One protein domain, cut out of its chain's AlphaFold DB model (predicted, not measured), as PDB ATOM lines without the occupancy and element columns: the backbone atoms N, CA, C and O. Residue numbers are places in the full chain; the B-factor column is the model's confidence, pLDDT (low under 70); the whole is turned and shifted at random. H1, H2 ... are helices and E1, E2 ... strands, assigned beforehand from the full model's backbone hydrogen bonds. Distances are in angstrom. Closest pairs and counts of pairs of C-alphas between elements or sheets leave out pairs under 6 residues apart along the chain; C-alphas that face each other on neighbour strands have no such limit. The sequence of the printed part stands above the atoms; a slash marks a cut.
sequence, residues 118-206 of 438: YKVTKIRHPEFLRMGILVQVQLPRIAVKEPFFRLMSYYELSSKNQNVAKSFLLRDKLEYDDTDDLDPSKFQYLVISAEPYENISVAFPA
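Overview. This is residues 118 to 206 of the 438 residues of the protein "CIC11C00000004591" of [Candida] intermedia (UniProt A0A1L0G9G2). A small three-stranded sheet, E3, E4 and E5, makes the middle of the domain, and a separate two-stranded hairpin, E1 and E2, reaches away from it to a tip, residues 125 to 130, that sticks out free. One helix, H1, only grazes the sheet, and a long stretch without a named element, residues 172 to 186, leads from it back to the sheet. The 89 printed residues hold one named helix and five named strands, in the order E1, E2, E3, H1, E4, E5; the larger sheet has the order E3, E4, E5, both sheets are antiparallel, and the class is mixed, helices and strands. The whole is only just loose, close to compact, with a radius of gyration of the C-alphas of 14.9 A, and flat, spanning 42 by 41 by 22 A.

Along the chain. E1 is residues 118 to 124, 19.4 A long from first to last C-alpha, and begins with C-alpha 118 at (264.321, 175.661, 243.013). E2, residues 131 to 138, is the longest strand by residues and measures 23.3 A. E3 is residues 148 to 153, 16.5 A. H1 is residues 159 to 171, 18.6 A, beginning with C-alpha 159 at (263.437, 183.832, 219.322). E4 is residues 187 to 193, 19.0 A. E5 is residues 200 to 205, 16.9 A, and ends with C-alpha 205 at (272.653, 191.341, 235.117).

Arrangement. E1 and E2 form an antiparallel hairpin at 157 degrees between their directions, with N 119 and O 136 within hydrogen-bond range at 2.8 A. E1 is only just apart from E5, with the closest C-alphas 8.5 A apart. E2 is only just apart from E5 too, at 8.4 A. In the sheet of three, E4 is the inner strand. E3, an edge strand, is antiparallel to E4 at 161 degrees, with N 150 and O 191 2.9 A apart. E4 and E5 are an antiparallel hairpin at 159 degrees, with N 190 and O 202 2.9 A apart. H1 is on this sheet but only grazes it, with its residues 165 to 169. H1 and E5 are near each other, with 5 pairs of C-alphas within 10 A. In H1 every O i to N i+4 pair is within hydrogen-bond range.

Size, cuts and confidence. The two C-alphas farthest apart, those of Lys 145 and Tyr 176, are 43.9 A apart. The printed part has no cut. The link from H1 to E4 is long, with 15 residues, and the link from E3 to H1 is tight. The mean pLDDT of the printed part is 83.8; residue 172 and residues 174 to 181 are under 70.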
ATOM      1  N   TYR A 118     263.065 174.914 242.946       86.12
ATOM      2  CA  TYR A 118     264.321 175.661 243.013       86.12
ATOM      3  C   TYR A 118     264.293 176.750 244.090       86.12
ATOM      4  O   TYR A 118     263.245 177.309 244.422       86.12
ATOM      5  N   LYS A 119     265.473 177.079 244.619       82.56
ATOM      6  CA  LYS A 119     265.715 178.169 245.566       82.56
ATOM      7  C   LYS A 119     266.929 178.968 245.112       82.56
ATOM      8  O   LYS A 119     267.988 178.407 244.858       82.56
ATOM      9  N   VAL A 120     266.781 180.289 245.054       87.06
ATOM     10  CA  VAL A 120     267.873 181.215 244.733       87.06
ATOM     11  C   VAL A 120     268.172 182.049 245.972       87.06
ATOM     12  O   VAL A 120     267.289 182.727 246.491       87.06
ATOM     13  N   THR A 121     269.410 181.992 246.456       85.56
ATOM     14  CA  THR A 121     269.855 182.711 247.657       85.56
ATOM     15  C   THR A 121     271.032 183.606 247.303       85.56
ATOM     16  O   THR A 121     271.990 183.158 246.680       85.56
ATOM     17  N   LYS A 122     270.989 184.879 247.702       87.00
ATOM     18  CA  LYS A 122     272.160 185.759 247.610       87.00
ATOM     19  C   LYS A 122     273.109 185.402 248.749       87.00
ATOM     20  O   LYS A 122     272.703 185.434 249.908       87.00
ATOM     21  N   ILE A 123     274.344 185.062 248.416       85.94
ATOM     22  CA  ILE A 123     275.388 184.705 249.381       85.94
ATOM     23  C   ILE A 123     276.493 185.756 249.359       85.94
ATOM     24  O   ILE A 123     276.577 186.572 248.439       85.94
ATOM     25  N   ARG A 124     277.343 185.751 250.383       84.81
ATOM     26  CA  ARG A 124     278.500 186.636 250.465       84.81
ATOM     27  C   ARG A 124     279.722 185.810 250.833       84.81
ATOM     28  O   ARG A 124     279.661 185.047 251.790       84.81
ATOM     29  N   HIS A 125     280.800 185.953 250.067       81.56
ATOM     30  CA  HIS A 125     282.051 185.259 250.360       81.56
ATOM     31  C   HIS A 125     282.570 185.703 251.741       81.56
ATOM     32  O   HIS A 125     282.620 186.914 251.976       81.56
ATOM     33  N   PRO A 126     282.958 184.781 252.644       81.31
ATOM     34  CA  PRO A 126     283.319 185.121 254.024       81.31
ATOM     35  C   PRO A 126     284.532 186.057 254.106       81.31
ATOM     36  O   PRO A 126     284.504 187.021 254.861       81.31
ATOM     37  N   GLU A 127     285.560 185.821 253.286       83.38
ATOM     38  CA  GLU A 127     286.795 186.623 253.306       83.38
ATOM     39  C   GLU A 127     286.702 187.898 252.451       83.38
ATOM     40  O   GLU A 127     286.824 189.011 252.954       83.38
ATOM     41  N   PHE A 128     286.443 187.761 251.145       82.88
ATOM     42  CA  PHE A 128     286.447 188.896 250.212       82.88
ATOM     43  C   PHE A 128     285.162 189.721 250.207       82.88
ATOM     44  O   PHE A 128     285.077 190.717 249.486       82.88
ATOM     45  N   LEU A 129     284.133 189.292 250.946       82.12
ATOM     46  CA  LEU A 129     282.844 189.974 251.040       82.12
ATOM     47  C   LEU A 129     282.161 190.235 249.682       82.12
ATOM     48  O   LEU A 129     281.273 191.090 249.587       82.12
ATOM     49  N   ARG A 130     282.548 189.489 248.641       83.88
ATOM     50  CA  ARG A 130     281.958 189.543 247.301       83.88
ATOM     51  C   ARG A 130     280.565 188.927 247.331       83.88
ATOM     52  O   ARG A 130     280.335 187.937 248.020       83.88
ATOM     53  N   MET A 131     279.640 189.519 246.585       83.56
ATOM     54  CA  MET A 131     278.282 188.995 246.456       83.56
ATOM     55  C   MET A 131     278.264 187.835 245.460       83.56
ATOM     56  O   MET A 131     278.744 187.986 244.341       83.56
ATOM     57  N   GLY A 132     277.667 186.717 245.856       85.81
ATOM     58  CA  GLY A 132     277.422 185.550 245.014       85.81
ATOM     59  C   GLY A 132     275.941 185.179 244.982       85.81
ATOM     60  O   GLY A 132     275.111 185.741 245.706       85.81
ATOM     61  N   ILE A 133     275.604 184.213 244.132       88.31
ATOM     62  CA  ILE A 133     274.258 183.650 244.024       88.31
ATOM     63  C   ILE A 133     274.380 182.134 244.141       88.31
ATOM     64  O   ILE A 133     275.105 181.513 243.373       88.31
ATOM     65  N   LEU A 134     273.647 181.552 245.085       88.69
ATOM     66  CA  LEU A 134     273.496 180.113 245.246       88.69
ATOM     67  C   LEU A 134     272.144 179.692 244.669       88.69
ATOM     68  O   LEU A 134     271.098 180.130 245.155       88.69
ATOM     69  N   VAL A 135     272.170 178.840 243.645       90.75
ATOM     70  CA  VAL A 135     270.974 178.252 243.033       90.75
ATOM     71  C   VAL A 135     270.906 176.782 243.429       90.75
ATOM     72  O   VAL A 135     271.743 175.989 243.019       90.75
ATOM     73  N   GLN A 136     269.911 176.423 244.234       88.00
ATOM     74  CA  GLN A 136     269.642 175.046 244.642       88.00
ATOM     75  C   GLN A 136     268.433 174.539 243.862       88.00
ATOM     76  O   GLN A 136     267.391 175.197 243.864       88.00
ATOM     77  N   VAL A 137     268.556 173.393 243.197       88.31
ATOM     78  CA  VAL A 137     267.476 172.788 242.406       88.31
ATOM     79  C   VAL A 137     267.254 171.365 242.894       88.31
ATOM     80  O   VAL A 137     268.194 170.582 242.954       88.31
ATOM     81  N   GLN A 138     266.014 171.035 243.243       83.12
ATOM     82  CA  GLN A 138     265.621 169.692 243.653       83.12
ATOM     83  C   GLN A 138     265.028 168.945 242.461       83.12
ATOM     84  O   GLN A 138     264.051 169.392 241.849       83.12
ATOM     85  N   LEU A 139     265.620 167.793 242.153       83.56
ATOM     86  CA  LEU A 139     265.286 166.966 240.995       83.56
ATOM     87  C   LEU A 139     264.995 165.516 241.429       83.56
ATOM     88  O   LEU A 139     265.715 164.608 241.025       83.56
ATOM     89  N   PRO A 140     263.945 165.266 242.242       75.00
ATOM     90  CA  PRO A 140     263.700 163.949 242.844       75.00
ATOM     91  C   PRO A 140     263.433 162.830 241.826       75.00
ATOM     92  O   PRO A 140     263.670 161.661 242.109       75.00
ATOM     93  N   ARG A 141     262.931 163.161 240.629       77.19
ATOM     94  CA  ARG A 141     262.613 162.190 239.565       77.19
ATOM     95  C   ARG A 141     263.468 162.396 238.318       77.19
ATOM     96  O   ARG A 141     262.945 162.348 237.206       77.19
ATOM     97  N   ILE A 142     264.750 162.702 238.496       84.56
ATOM     98  CA  ILE A 142     265.684 162.861 237.379       84.56
ATOM     99  C   ILE A 142     265.925 161.516 236.678       84.56
ATOM    100  O   ILE A 142     266.090 160.484 237.324       84.56
ATOM    101  N   ALA A 143     265.899 161.521 235.346       82.75
ATOM    102  CA  ALA A 143     266.148 160.338 234.518       82.75
ATOM    103  C   ALA A 143     267.609 160.240 234.044       82.75
ATOM    104  O   ALA A 143     268.064 159.178 233.624       82.75
ATOM    105  N   VAL A 144     268.337 161.357 234.090       85.06
ATOM    106  CA  VAL A 144     269.765 161.448 233.765       85.06
ATOM    107  C   VAL A 144     270.604 161.365 235.037       85.06
ATOM    108  O   VAL A 144     270.118 161.693 236.115       85.06
ATOM    109  N   LYS A 145     271.868 160.943 234.907       84.12
ATOM    110  CA  LYS A 145     272.786 160.808 236.049       84.12
ATOM    111  C   LYS A 145     272.980 162.131 236.795       84.12
ATOM    112  O   LYS A 145     272.988 162.139 238.016       84.12
ATOM    113  N   GLU A 146     273.110 163.229 236.057       87.94
ATOM    114  CA  GLU A 146     273.296 164.575 236.595       87.94
ATOM    115  C   GLU A 146     272.588 165.611 235.704       87.94
ATOM    116  O   GLU A 146     272.382 165.364 234.506       87.94
ATOM    117  N   PRO A 147     272.172 166.762 236.256       91.81
ATOM    118  CA  PRO A 147     271.579 167.835 235.472       91.81
ATOM    119  C   PRO A 147     272.627 168.576 234.638       91.81
ATOM    120  O   PRO A 147     273.745 168.825 235.078       91.81
ATOM    121  N   PHE A 148     272.218 169.050 233.464       91.19
ATOM    122  CA  PHE A 148     273.035 169.950 232.658       91.19
ATOM    123  C   PHE A 148     272.706 171.394 232.993       91.19
ATOM    124  O   PHE A 148     271.538 171.765 233.125       91.19
ATOM    125  N   PHE A 149     273.720 172.248 233.044       92.12
ATOM    126  CA  PHE A 149     273.508 173.682 233.145       92.12
ATOM    127  C   PHE A 149     274.476 174.452 232.254       92.12
ATOM    128  O   PHE A 149     275.583 174.008 231.955       92.12
ATOM    129  N   ARG A 150     274.035 175.620 231.789       89.31
ATOM    130  CA  ARG A 150     274.834 176.495 230.935       89.31
ATOM    131  C   ARG A 150     274.469 177.951 231.168       89.31
ATOM    132  O   ARG A 150     273.295 178.308 231.214       89.31
ATOM    133  N   LEU A 151     275.493 178.793 231.246       88.31
ATOM    134  CA  LEU A 151     275.341 180.241 231.152       88.31
ATOM    135  C   LEU A 151     275.194 180.614 229.675       88.31
ATOM    136  O   LEU A 151     276.048 180.270 228.858       88.31
ATOM    137  N   MET A 152     274.097 181.279 229.335       87.75
ATOM    138  CA  MET A 152     273.786 181.721 227.980       87.75
ATOM    139  C   MET A 152     273.624 183.236 227.947       87.75
ATOM    140  O   MET A 152     272.999 183.833 228.830       87.75
ATOM    141  N   SER A 153     274.160 183.857 226.899       88.38
ATOM    142  CA  SER A 153     273.818 185.237 226.564       88.38
ATOM    143  C   SER A 153     272.429 185.314 225.918       88.38
ATOM    144  O   SER A 153     271.935 184.341 225.346       88.38
ATOM    145  N   TYR A 154     271.799 186.489 225.964       86.88
ATOM    146  CA  TYR A 154     270.520 186.735 225.289       86.88
ATOM    147  C   TYR A 154     270.543 186.378 223.789       86.88
ATOM    148  O   TYR A 154     269.575 185.832 223.253       86.88
ATOM    149  N   TYR A 155     271.661 186.650 223.113       86.31
ATOM    150  CA  TYR A 155     271.820 186.419 221.674       86.31
ATOM    151  C   TYR A 155     271.948 184.936 221.301       86.31
ATOM    152  O   TYR A 155     271.720 184.581 220.149       86.31
ATOM    153  N   GLU A 156     272.264 184.066 222.263       85.94
ATOM    154  CA  GLU A 156     272.277 182.610 222.072       85.94
ATOM    155  C   GLU A 156     270.888 181.973 222.240       85.94
ATOM    156  O   GLU A 156     270.694 180.803 221.900       85.94
ATOM    157  N   LEU A 157     269.911 182.703 222.791       84.75
ATOM    158  CA  LEU A 157     268.557 182.195 222.991       84.75
ATOM    159  C   LEU A 157     267.782 182.145 221.666       84.75
ATOM    160  O   LEU A 157     267.895 183.027 220.820       84.75
ATOM    161  N   SER A 158     266.911 181.143 221.514       86.31
ATOM    162  CA  SER A 158     265.949 181.111 220.403       86.31
ATOM    163  C   SER A 158     264.977 182.292 220.481       86.31
ATOM    164  O   SER A 158     264.653 182.754 221.577       86.31
ATOM    165  N   SER A 159     264.411 182.725 219.350       85.06
ATOM    166  CA  SER A 159     263.437 183.832 219.322       85.06
ATOM    167  C   SER A 159     262.240 183.598 220.255       85.06
ATOM    168  O   SER A 159     261.737 184.525 220.885       85.06
ATOM    169  N   LYS A 160     261.814 182.336 220.419       87.06
ATOM    170  CA  LYS A 160     260.778 181.960 221.393       87.06
ATOM    171  C   LYS A 160     261.225 182.250 222.829       87.06
ATOM    172  O   LYS A 160     260.464 182.839 223.589       87.06
ATOM    173  N   ASN A 161     262.443 181.857 223.193       86.31
ATOM    174  CA  ASN A 161     262.973 182.045 224.545       86.31
ATOM    175  C   ASN A 161     263.305 183.514 224.839       86.31
ATOM    176  O   ASN A 161     263.106 183.957 225.965       86.31
ATOM    177  N   GLN A 162     263.723 184.287 223.834       87.25
ATOM    178  CA  GLN A 162     263.907 185.737 223.954       87.25
ATOM    179  C   GLN A 162     262.597 186.443 224.332       87.25
ATOM    180  O   GLN A 162     262.573 187.267 225.245       87.25
ATOM    181  N   ASN A 163     261.480 186.057 223.706       86.00
ATOM    182  CA  ASN A 163     260.159 186.589 224.052       86.00
ATOM    183  C   ASN A 163     259.722 186.205 225.474       86.00
ATOM    184  O   ASN A 163     259.108 187.018 226.164       86.00
ATOM    185  N   VAL A 164     260.050 184.988 225.925       85.88
ATOM    186  CA  VAL A 164     259.779 184.537 227.302       85.88
ATOM    187  C   VAL A 164     260.608 185.325 228.317       85.88
ATOM    188  O   VAL A 164     260.081 185.737 229.346       85.88
ATOM    189  N   ALA A 165     261.885 185.577 228.028       85.06
ATOM    190  CA  ALA A 165     262.734 186.398 228.885       85.06
ATOM    191  C   ALA A 165     262.183 187.828 229.009       85.06
ATOM    192  O   ALA A 165     262.062 188.354 230.113       85.06
ATOM    193  N   LYS A 166     261.755 188.418 227.884       85.06
ATOM    194  CA  LYS A 166     261.124 189.741 227.859       85.06
ATOM    195  C   LYS A 166     259.853 189.803 228.700       85.06
ATOM    196  O   LYS A 166     259.687 190.731 229.482       85.06
ATOM    197  N   SER A 167     258.957 188.827 228.556       84.25
ATOM    198  CA  SER A 167     257.709 188.812 229.326       84.25
ATOM    199  C   SER A 167     257.943 188.575 230.817       84.25
ATOM    200  O   SER A 167     257.246 189.172 231.634       84.25
ATOM    201  N   PHE A 168     258.937 187.760 231.184       84.88
ATOM    202  CA  PHE A 168     259.323 187.537 232.576       84.88
ATOM    203  C   PHE A 168     259.851 188.816 233.239       84.88
ATOM    204  O   PHE A 168     259.347 189.200 234.292       84.88
ATOM    205  N   LEU A 169     260.801 189.505 232.598       82.94
ATOM    206  CA  LEU A 169     261.385 190.745 233.128       82.94
ATOM    207  C   LEU A 169     260.349 191.869 233.247       82.94
ATOM    208  O   LEU A 169     260.353 192.607 234.225       82.94
ATOM    209  N   LEU A 170     259.419 191.970 232.292       79.62
ATOM    210  CA  LEU A 170     258.332 192.952 232.354       79.62
ATOM    211  C   LEU A 170     257.300 192.644 233.445       79.62
ATOM    212  O   LEU A 170     256.669 193.569 233.949       79.62
ATOM    213  N   ARG A 171     257.094 191.369 233.794       78.31
ATOM    214  CA  ARG A 171     256.134 190.978 234.835       78.31
ATOM    215  C   ARG A 171     256.612 191.374 236.227       78.31
ATOM    216  O   ARG A 171     255.803 191.816 237.032       78.31
ATOM    217  N   ASP A 172     257.903 191.212 236.489       69.25
ATOM    218  CA  ASP A 172     258.508 191.529 237.784       69.25
ATOM    219  C   ASP A 172     259.028 192.986 237.828       69.25
ATOM    220  O   ASP A 172     259.802 193.345 238.715       69.25
ATOM    221  N   LYS A 173     258.585 193.828 236.880       71.06
ATOM    222  CA  LYS A 173     258.893 195.259 236.802       71.06
ATOM    223  C   LYS A 173     258.414 195.983 238.064       71.06
ATOM    224  O   LYS A 173     257.224 195.948 238.382       71.06
ATOM    225  N   LEU A 174     259.317 196.692 238.741       66.69
ATOM    226  CA  LEU A 174     258.957 197.585 239.843       66.69
ATOM    227  C   LEU A 174     258.480 198.941 239.297       66.69
ATOM    228  O   LEU A 174     258.859 199.350 238.200       66.69
ATOM    229  N   GLU A 175     257.656 199.663 240.064       61.34
ATOM    230  CA  GLU A 175     257.073 200.955 239.645       61.34
ATOM    231  C   GLU A 175     258.122 202.018 239.267       61.34
ATOM    232  O   GLU A 175     257.817 202.922 238.494       61.34
ATOM    233  N   TYR A 176     259.352 201.884 239.769       62.19
ATOM    234  CA  TYR A 176     260.461 202.815 239.546       62.19
ATOM    235  C   TYR A 176     261.465 202.358 238.474       62.19
ATOM    236  O   TYR A 176     262.427 203.080 238.226       62.19
ATOM    237  N   ASP A 177     261.282 201.185 237.857       63.34
ATOM    238  CA  ASP A 177     262.186 200.709 236.805       63.34
ATOM    239  C   ASP A 177     261.823 201.357 235.457       63.34
ATOM    240  O   ASP A 177     260.688 201.242 234.968       63.34
ATOM    241  N   ASP A 178     262.793 201.992 234.801       65.81
ATOM    242  CA  ASP A 178     262.623 202.443 233.423       65.81
ATOM    243  C   ASP A 178     262.521 201.234 232.479       65.81
ATOM    244  O   ASP A 178     263.159 200.195 232.665       65.81
ATOM    245  N   THR A 179     261.696 201.336 231.430       63.59
ATOM    246  CA  THR A 179     261.507 200.224 230.474       63.59
ATOM    247  C   THR A 179     262.796 199.817 229.765       63.59
ATOM    248  O   THR A 179     262.914 198.664 229.354       63.59
ATOM    249  N   ASP A 180     263.756 200.736 229.653       66.56
ATOM    250  CA  ASP A 180     265.056 200.492 229.029       66.56
ATOM    251  C   ASP A 180     266.013 199.701 229.935       66.56
ATOM    252  O   ASP A 180     266.921 199.034 229.434       66.56
ATOM    253  N   ASP A 181     265.815 199.705 231.256       68.38
ATOM    254  CA  ASP A 181     266.642 198.937 232.201       68.38
ATOM    255  C   ASP A 181     266.278 197.449 232.240       68.38
ATOM    256  O   ASP A 181     267.095 196.613 232.634       68.38
ATOM    257  N   LEU A 182     265.097 197.101 231.728       73.00
ATOM    258  CA  LEU A 182     264.594 195.731 231.617       73.00
ATOM    259  C   LEU A 182     264.810 195.119 230.226       73.00
ATOM    260  O   LEU A 182     264.157 194.131 229.884       73.00
ATOM    261  N   ASP A 183     265.718 195.679 229.418       82.44
ATOM    262  CA  ASP A 183     266.101 195.070 228.144       82.44
ATOM    263  C   ASP A 183     266.717 193.675 228.391       82.44
ATOM    264  O   ASP A 183     267.782 193.576 229.011       82.44
ATOM    265  N   PRO A 184     266.102 192.587 227.883       83.19
ATOM    266  CA  PRO A 184     266.614 191.227 228.032       83.19
ATOM    267  C   PRO A 184     268.053 191.032 227.547       83.19
ATOM    268  O   PRO A 184     268.708 190.091 228.003       83.19
ATOM    269  N   SER A 185     268.540 191.896 226.643       85.06
ATOM    270  CA  SER A 185     269.916 191.879 226.133       85.06
ATOM    271  C   SER A 185     270.965 192.203 227.204       85.06
ATOM    272  O   SER A 185     272.103 191.738 227.117       85.06
ATOM    273  N   LYS A 186     270.571 192.933 228.258       86.31
ATOM    274  CA  LYS A 186     271.421 193.321 229.395       86.31
ATOM    275  C   LYS A 186     271.549 192.223 230.456       86.31
ATOM    276  O   LYS A 186     272.216 192.429 231.472       86.31
ATOM    277  N   PHE A 187     270.928 191.064 230.244       87.81
ATOM    278  CA  PHE A 187     270.929 189.941 231.175       87.81
ATOM    279  C   PHE A 187     271.643 188.724 230.587       87.81
ATOM    280  O   PHE A 187     271.645 188.473 229.381       87.81
ATOM    281  N   GLN A 188     272.235 187.944 231.482       89.25
ATOM    282  CA  GLN A 188     272.706 186.593 231.226       89.25
ATOM    283  C   GLN A 188     271.767 185.599 231.914       89.25
ATOM    284  O   GLN A 188     271.114 185.923 232.909       89.25
ATOM    285  N   TYR A 189     271.686 184.392 231.362       90.38
ATOM    286  CA  TYR A 189     270.721 183.380 231.779       90.38
ATOM    287  C   TYR A 189     271.446 182.087 232.136       90.38
ATOM    288  O   TYR A 189     272.081 181.469 231.284       90.38
ATOM    289  N   LEU A 190     271.330 181.652 233.390       91.69
ATOM    290  CA  LEU A 190     271.745 180.318 233.815       91.69
ATOM    291  C   LEU A 190     270.601 179.363 233.499       91.69
ATOM    292  O   LEU A 190     269.590 179.367 234.198       91.69
ATOM    293  N   VAL A 191     270.753 178.580 232.438       92.31
ATOM    294  CA  VAL A 191     269.783 177.566 232.021       92.31
ATOM    295  C   VAL A 191     270.149 176.247 232.681       92.31
ATOM    296  O   VAL A 191     271.285 175.804 232.550       92.31
ATOM    297  N   ILE A 192     269.190 175.615 233.352       93.25
ATOM    298  CA  ILE A 192     269.329 174.294 233.969       93.25
ATOM    299  C   ILE A 192     268.327 173.359 233.292       93.25
ATOM    300  O   ILE A 192     267.145 173.688 233.145       93.25
ATOM    301  N   SER A 193     268.817 172.209 232.845       91.62
ATOM    302  CA  SER A 193     268.091 171.218 232.062       91.62
ATOM    303  C   SER A 193     268.298 169.839 232.672       91.62
ATOM    304  O   SER A 193     269.422 169.352 232.765       91.62
ATOM    305  N   ALA A 194     267.202 169.196 233.052       90.56
ATOM    306  CA  ALA A 194     267.210 167.865 233.637       90.56
ATOM    307  C   ALA A 194     265.981 167.105 233.143       90.56
ATOM    308  O   ALA A 194     264.855 167.541 233.367       90.56
ATOM    309  N   GLU A 195     266.171 165.983 232.459       88.38
ATOM    310  CA  GLU A 195     265.055 165.144 232.013       88.38
ATOM    311  C   GLU A 195     264.433 164.443 233.239       88.38
ATOM    312  O   GLU A 195     265.191 163.983 234.096       88.38
ATOM    313  N   PRO A 196     263.094 164.342 233.377       88.38
ATOM    314  CA  PRO A 196     262.036 164.775 232.464       88.38
ATOM    315  C   PRO A 196     261.421 166.147 232.819       88.38
ATOM    316  O   PRO A 196     260.297 166.456 232.419       88.38
ATOM    317  N   TYR A 197     262.111 166.978 233.592       88.69
ATOM    318  CA  TYR A 197     261.617 168.290 234.000       88.69
ATOM    319  C   TYR A 197     261.612 169.313 232.851       88.69
ATOM    320  O   TYR A 197     262.254 169.156 231.810       88.69
ATOM    321  N   GLU A 198     260.850 170.392 233.034       89.06
ATOM    322  CA  GLU A 198     260.989 171.599 232.223       89.06
ATOM    323  C   GLU A 198     262.296 172.324 232.548       89.06
ATOM    324  O   GLU A 198     262.656 172.483 233.714       89.06
ATOM    325  N   ASN A 199     262.967 172.832 231.513       90.62
ATOM    326  CA  ASN A 199     264.143 173.673 231.689       90.62
ATOM    327  C   ASN A 199     263.766 174.931 232.476       90.62
ATOM    328  O   ASN A 199     262.777 175.601 232.163       90.62
ATOM    329  N   ILE A 200     264.597 175.274 233.453       91.56
ATOM    330  CA  ILE A 200     264.486 176.522 234.206       91.56
ATOM    331  C   ILE A 200     265.631 177.451 233.824       91.56
ATOM    332  O   ILE A 200     266.706 177.004 233.425       91.56
ATOM    333  N   SER A 201     265.397 178.751 233.947       90.88
ATOM    334  CA  SER A 201     266.417 179.767 233.712       90.88
ATOM    335  C   SER A 201     266.410 180.799 234.827       90.88
ATOM    336  O   SER A 201     265.350 181.332 235.152       90.88
ATOM    337  N   VAL A 202     267.584 181.124 235.359       89.88
ATOM    338  CA  VAL A 202     267.772 182.232 236.302       89.88
ATOM    339  C   VAL A 202     268.453 183.381 235.566       89.88
ATOM    340  O   VAL A 202     269.541 183.201 235.024       89.88
ATOM    341  N   ALA A 203     267.803 184.545 235.524       88.62
ATOM    342  CA  ALA A 203     268.341 185.747 234.893       88.62
ATOM    343  C   ALA A 203     269.143 186.580 235.901       88.62
ATOM    344  O   ALA A 203     268.704 186.790 237.033       88.62
ATOM    345  N   PHE A 204     270.303 187.083 235.489       86.44
ATOM    346  CA  PHE A 204     271.122 187.998 236.284       86.44
ATOM    347  C   PHE A 204     271.782 189.058 235.385       86.44
ATOM    348  O   PHE A 204     271.958 188.825 234.187       86.44
ATOM    349  N   PRO A 205     272.121 190.243 235.924       85.44
ATOM    350  CA  PRO A 205     272.653 191.341 235.117       85.44
ATOM    351  C   PRO A 205     273.999 190.991 234.471       85.44
ATOM    352  O   PRO A 205     274.946 190.645 235.176       85.44
ATOM    353  N   ALA A 206     274.108 191.157 233.151       80.75
ATOM    354  CA  ALA A 206     275.305 190.822 232.372       80.75
ATOM    355  C   ALA A 206     276.511 191.728 232.681       80.75
ATOM    356  O   ALA A 206     277.653 191.336 232.461       80.75
TER     357      ALA A 206